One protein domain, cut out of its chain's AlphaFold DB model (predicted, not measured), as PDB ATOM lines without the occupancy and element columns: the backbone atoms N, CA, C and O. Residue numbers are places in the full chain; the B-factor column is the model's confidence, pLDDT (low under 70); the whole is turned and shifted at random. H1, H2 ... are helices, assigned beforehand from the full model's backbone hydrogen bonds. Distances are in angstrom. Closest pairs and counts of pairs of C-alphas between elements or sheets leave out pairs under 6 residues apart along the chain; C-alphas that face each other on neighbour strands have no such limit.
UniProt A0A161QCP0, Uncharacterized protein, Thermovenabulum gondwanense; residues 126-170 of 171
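AT A GLANCE: This is residues 126 to 170 of the 171 residues of an uncharacterized protein of Thermovenabulum gondwanense (UniProt A0A161QCP0). A long helix, H1, makes one arm of the domain, and a shorter helix, H3, stands crosswise at the far end, with the small helix H2 and loops between them. Residues 126 to 137 of H1 stick out free. The printed part has 45 residues, with three named helices in the order H1, H2, H3 and no named strand; the class is all helix. It is only just loose, close to extended, with a radius of gyration of the C-alphas of 14.0 A, and flat, spanning 42 by 22 by 11 A.

HOW THE PARTS SIT: H1, residues 126 to 142, and H2, residues 149 to 152, are close but not clearly touching; their closest C-alphas, of Tyr 142 and Pro 149, are 7.8 A apart. H3, residues 157 to 169, only just touches H2, with 3 pairs of C-alphas within 8 A, and with residues 159 to 163 alone; the closest C-alphas are those of Leu 151 and Ser 159, 5.5 A. H1 and H3 are apart. In H1 and H3 every O i to N i+4 pair is within hydrogen-bond range; H2 is too short for such a pair.

IN THESE COORDINATES: H1 runs 24.0 A from C-alpha 126 at (126.336, 202.303, 120.528). H2 begins at C-alpha 149. H3 runs 18.7 A to C-alpha 169 at (134.650, 177.769, 152.247).

THE WHOLE: The C-alphas farthest apart, of Thr 126 and Gln 168, are 43.4 A apart. The printed part has no cut. The link H1 to H2 is short, H2 to H3 tight. Residues 143, 153 to 154 and 170 have pLDDT under 70.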
ATOM      1  N   THR A 126     124.951 202.706 120.803       84.50
ATOM      2  CA  THR A 126     126.336 202.303 120.528       84.50
ATOM      3  C   THR A 126     127.186 202.237 121.798       84.50
ATOM      4  O   THR A 126     127.940 201.282 121.978       84.50
ATOM      5  N   THR A 127     127.040 203.204 122.705       84.81
ATOM      6  CA  THR A 127     127.724 203.236 124.004       84.81
ATOM      7  C   THR A 127     127.248 202.090 124.893       84.81
ATOM      8  O   THR A 127     128.069 201.364 125.451       84.81
ATOM      9  N   LEU A 128     125.931 201.860 124.953       84.75
ATOM     10  CA  LEU A 128     125.345 200.739 125.695       84.75
ATOM     11  C   LEU A 128     125.809 199.380 125.152       84.75
ATOM     12  O   LEU A 128     126.156 198.492 125.930       84.75
ATOM     13  N   TYR A 129     125.850 199.216 123.828       88.31
ATOM     14  CA  TYR A 129     126.324 197.991 123.182       88.31
ATOM     15  C   TYR A 129     127.799 197.717 123.498       88.31
ATOM     16  O   TYR A 129     128.142 196.611 123.916       88.31
ATOM     17  N   LYS A 130     128.663 198.737 123.381       90.94
ATOM     18  CA  LYS A 130     130.089 198.633 123.731       90.94
ATOM     19  C   LYS A 130     130.285 198.254 125.200       90.94
ATOM     20  O   LYS A 130     131.066 197.349 125.484       90.94
ATOM     21  N   ALA A 131     129.551 198.886 126.116       87.69
ATOM     22  CA  ALA A 131     129.615 198.573 127.545       87.69
ATOM     23  C   ALA A 131     129.173 197.128 127.836       87.69
ATOM     24  O   ALA A 131     129.887 196.388 128.511       87.69
ATOM     25  N   LYS A 132     128.050 196.677 127.257       89.00
ATOM     26  CA  LYS A 132     127.588 195.283 127.378       89.00
ATOM     27  C   LYS A 132     128.612 194.289 126.842       89.00
ATOM     28  O   LYS A 132     128.854 193.264 127.471       89.00
ATOM     29  N   GLN A 133     129.240 194.592 125.706       90.00
ATOM     30  CA  GLN A 133     130.263 193.730 125.122       90.00
ATOM     31  C   GLN A 133     131.525 193.665 125.994       90.00
ATOM     32  O   GLN A 133     132.108 192.593 126.133       90.00
ATOM     33  N   GLN A 134     131.938 194.779 126.607       87.56
ATOM     34  CA  GLN A 134     133.053 194.798 127.559       87.56
ATOM     35  C   GLN A 134     132.747 193.960 128.801       87.56
ATOM     36  O   GLN A 134     133.559 193.117 129.167       87.56
ATOM     37  N   ILE A 135     131.563 194.126 129.398       86.38
ATOM     38  CA  ILE A 135     131.124 193.324 130.551       86.38
ATOM     39  C   ILE A 135     131.071 191.839 130.181       86.38
ATOM     40  O   ILE A 135     131.565 191.008 130.937       86.38
ATOM     41  N   LYS A 136     130.550 191.499 128.994       88.06
ATOM     42  CA  LYS A 136     130.519 190.115 128.507       88.06
ATOM     43  C   LYS A 136     131.926 189.525 128.401       88.06
ATOM     44  O   LYS A 136     132.159 188.455 128.938       88.06
ATOM     45  N   LYS A 137     132.876 190.251 127.798       85.62
ATOM     46  CA  LYS A 137     134.284 189.823 127.702       85.62
ATOM     47  C   LYS A 137     134.938 189.647 129.074       85.62
ATOM     48  O   LYS A 137     135.724 188.726 129.263       85.62
ATOM     49  N   ILE A 138     134.640 190.536 130.022       82.56
ATOM     50  CA  ILE A 138     135.152 190.453 131.397       82.56
ATOM     51  C   ILE A 138     134.578 189.216 132.096       82.56
ATOM     52  O   ILE A 138     135.347 188.471 132.691       82.56
ATOM     53  N   ASN A 139     133.276 188.957 131.970       81.69
ATOM     54  CA  ASN A 139     132.630 187.777 132.548       81.69
ATOM     55  C   ASN A 139     133.064 186.470 131.869       81.69
ATOM     56  O   ASN A 139     133.199 185.460 132.542       81.69
ATOM     57  N   GLU A 140     133.315 186.468 130.560       81.00
ATOM     58  CA  GLU A 140     133.873 185.306 129.854       81.00
ATOM     59  C   GLU A 140     135.305 185.005 130.325       81.00
ATOM     60  O   GLU A 140     135.691 183.846 130.422       81.00
ATOM     61  N   LYS A 141     136.092 186.043 130.638       76.06
ATOM     62  CA  LYS A 141     137.499 185.898 131.037       76.06
ATOM     63  C   LYS A 141     137.700 185.652 132.536       76.06
ATOM     64  O   LYS A 141     138.660 184.991 132.911       76.06
ATOM     65  N   TYR A 142     136.839 186.218 133.377       76.25
ATOM     66  CA  TYR A 142     136.972 186.243 134.838       76.25
ATOM     67  C   TYR A 142     135.672 185.826 135.542       76.25
ATOM     68  O   TYR A 142     135.357 186.323 136.621       76.25
ATOM     69  N   GLY A 143     134.885 184.958 134.901       69.19
ATOM     70  CA  GLY A 143     133.555 184.558 135.370       69.19
ATOM     71  C   GLY A 143     133.568 183.820 136.704       69.19
ATOM     72  O   GLY A 143     132.595 183.896 137.452       69.19
ATOM     73  N   THR A 144     134.682 183.167 137.037       75.50
ATOM     74  CA  THR A 144     134.901 182.556 138.347       75.50
ATOM     75  C   THR A 144     135.798 183.449 139.192       75.50
ATOM     76  O   THR A 144     136.791 183.993 138.709       75.50
ATOM     77  N   ILE A 145     135.528 183.518 140.499       73.06
ATOM     78  CA  ILE A 145     136.385 184.229 141.465       73.06
ATOM     79  C   ILE A 145     137.849 183.767 141.353       73.06
ATOM     80  O   ILE A 145     138.760 184.579 141.492       73.06
ATOM     81  N   ARG A 146     138.081 182.485 141.036       70.62
ATOM     82  CA  ARG A 146     139.412 181.874 140.860       70.62
ATOM     83  C   ARG A 146     140.195 182.417 139.659       70.62
ATOM     84  O   ARG A 146     141.423 182.405 139.697       70.62
ATOM     85  N   ASP A 147     139.503 182.947 138.655       75.94
ATOM     86  CA  ASP A 147     140.102 183.439 137.411       75.94
ATOM     87  C   ASP A 147     140.532 184.908 137.514       75.94
ATOM     88  O   ASP A 147     141.141 185.448 136.593       75.94
ATOM     89  N   LEU A 148     140.249 185.579 138.638       80.75
ATOM     90  CA  LEU A 148     140.598 186.983 138.822       80.75
ATOM     91  C   LEU A 148     142.107 187.222 138.602       80.75
ATOM     92  O   LEU A 148     142.940 186.493 139.151       80.75
ATOM     93  N   PRO A 149     142.505 188.305 137.900       76.62
ATOM     94  CA  PRO A 149     143.910 188.580 137.575       76.62
ATOM     95  C   PRO A 149     144.840 188.603 138.792       76.62
ATOM     96  O   PRO A 149     146.010 188.222 138.709       76.62
ATOM     97  N   ILE A 150     144.307 189.055 139.933       79.75
ATOM     98  CA  ILE A 150     145.023 189.156 141.206       79.75
ATOM     99  C   ILE A 150     145.379 187.783 141.799       79.75
ATOM    100  O   ILE A 150     146.341 187.668 142.559       79.75
ATOM    101  N   LEU A 151     144.642 186.730 141.434       78.12
ATOM    102  CA  LEU A 151     144.887 185.359 141.881       78.12
ATOM    103  C   LEU A 151     145.838 184.592 140.952       78.12
ATOM    104  O   LEU A 151     146.516 183.674 141.425       78.12
ATOM    105  N   LEU A 152     145.935 184.991 139.678       72.94
ATOM    106  CA  LEU A 152     146.740 184.315 138.654       72.94
ATOM    107  C   LEU A 152     148.217 184.748 138.651       72.94
ATOM    108  O   LEU A 152     149.099 183.897 138.649       72.94
ATOM    109  N   ASN A 153     148.508 186.055 138.683       64.38
ATOM    110  CA  ASN A 153     149.842 186.551 138.302       64.38
ATOM    111  C   ASN A 153     150.774 186.964 139.455       64.38
ATOM    112  O   ASN A 153     151.971 187.120 139.221       64.38
ATOM    113  N   LYS A 154     150.286 187.184 140.687       68.38
ATOM    114  CA  LYS A 154     151.140 187.654 141.800       68.38
ATOM    115  C   LYS A 154     150.795 187.006 143.141       68.38
ATOM    116  O   LYS A 154     149.639 186.973 143.548       68.38
ATOM    117  N   LYS A 155     151.825 186.570 143.875       72.19
ATOM    118  CA  LYS A 155     151.733 186.165 145.287       72.19
ATOM    119  C   LYS A 155     151.810 187.401 146.196       72.19
ATOM    120  O   LYS A 155     152.828 187.644 146.833       72.19
ATOM    121  N   THR A 156     150.760 188.217 146.211       84.38
ATOM    122  CA  THR A 156     150.608 189.288 147.212       84.38
ATOM    123  C   THR A 156     149.969 188.739 148.485       84.38
ATOM    124  O   THR A 156     149.269 187.727 148.433       84.38
ATOM    125  N   PHE A 157     150.145 189.433 149.614       82.44
ATOM    126  CA  PHE A 157     149.458 189.092 150.866       82.44
ATOM    127  C   PHE A 157     147.936 188.975 150.661       82.44
ATOM    128  O   PHE A 157     147.335 187.989 151.063       82.44
ATOM    129  N   THR A 158     147.337 189.905 149.908       82.00
ATOM    130  CA  THR A 158     145.918 189.866 149.509       82.00
ATOM    131  C   THR A 158     145.539 188.650 148.661       82.00
ATOM    132  O   THR A 158     144.473 188.078 148.849       82.00
ATOM    133  N   SER A 159     146.396 188.222 147.733       84.50
ATOM    134  CA  SER A 159     146.145 187.020 146.927       84.50
ATOM    135  C   SER A 159     146.186 185.755 147.792       84.50
ATOM    136  O   SER A 159     145.355 184.864 147.635       84.50
ATOM    137  N   MET A 160     147.119 185.689 148.750       82.94
ATOM    138  CA  MET A 160     147.235 184.567 149.686       82.94
ATOM    139  C   MET A 160     146.050 184.487 150.651       82.94
ATOM    140  O   MET A 160     145.507 183.401 150.847       82.94
ATOM    141  N   THR A 161     145.613 185.618 151.215       86.88
ATOM    142  CA  THR A 161     144.462 185.649 152.130       86.88
ATOM    143  C   THR A 161     143.178 185.227 151.425       86.88
ATOM    144  O   THR A 161     142.456 184.379 151.941       86.88
ATOM    145  N   ILE A 162     142.922 185.737 150.215       84.31
ATOM    146  CA  ILE A 162     141.746 185.350 149.422       84.31
ATOM    147  C   ILE A 162     141.782 183.851 149.082       84.31
ATOM    148  O   ILE A 162     140.766 183.177 149.228       84.31
ATOM    149  N   LYS A 163     142.940 183.294 148.696       83.88
ATOM    150  CA  LYS A 163     143.082 181.847 148.434       83.88
ATOM    151  C   LYS A 163     142.812 180.998 149.678       83.88
ATOM    152  O   LYS A 163     142.103 180.003 149.578       83.88
ATOM    153  N   SER A 164     143.327 181.413 150.837       84.50
ATOM    154  CA  SER A 164     143.082 180.734 152.115       84.50
ATOM    155  C   SER A 164     141.599 180.732 152.490       84.50
ATOM    156  O   SER A 164     141.083 179.710 152.931       84.50
ATOM    157  N   LEU A 165     140.907 181.858 152.297       86.38
ATOM    158  CA  LEU A 165     139.473 181.973 152.573       86.38
ATOM    159  C   LEU A 165     138.639 181.101 151.628       86.38
ATOM    160  O   LEU A 165     137.741 180.399 152.079       86.38
ATOM    161  N   LEU A 166     138.959 181.092 150.329       83.94
ATOM    162  CA  LEU A 166     138.280 180.225 149.359       83.94
ATOM    163  C   LEU A 166     138.441 178.739 149.716       83.94
ATOM    164  O   LEU A 166     137.476 177.984 149.659       83.94
ATOM    165  N   GLN A 167     139.634 178.339 150.165       82.75
ATOM    166  CA  GLN A 167     139.914 176.965 150.580       82.75
ATOM    167  C   GLN A 167     139.144 176.553 151.847       82.75
ATOM    168  O   GLN A 167     138.753 175.398 151.970       82.75
ATOM    169  N   GLN A 168     138.882 177.487 152.768       83.75
ATOM    170  CA  GLN A 168     138.067 177.241 153.968       83.75
ATOM    171  C   GLN A 168     136.570 177.094 153.665       83.75
ATOM    172  O   GLN A 168     135.864 176.414 154.405       83.75
ATOM    173  N   ILE A 169     136.080 177.726 152.595       81.44
ATOM    174  CA  ILE A 169     134.650 177.769 152.247       81.44
ATOM    175  C   ILE A 169     134.244 176.584 151.338       81.44
ATOM    176  O   ILE A 169     133.062 176.396 151.068       81.44
ATOM    177  N   ASN A 170     135.186 175.720 150.928       62.25
ATOM    178  CA  ASN A 170     134.939 174.570 150.039       62.25
ATOM    179  C   ASN A 170     134.284 174.962 148.691       62.25
ATOM    180  O   ASN A 170     133.468 174.219 148.146       62.25
TER     181      ASN A 170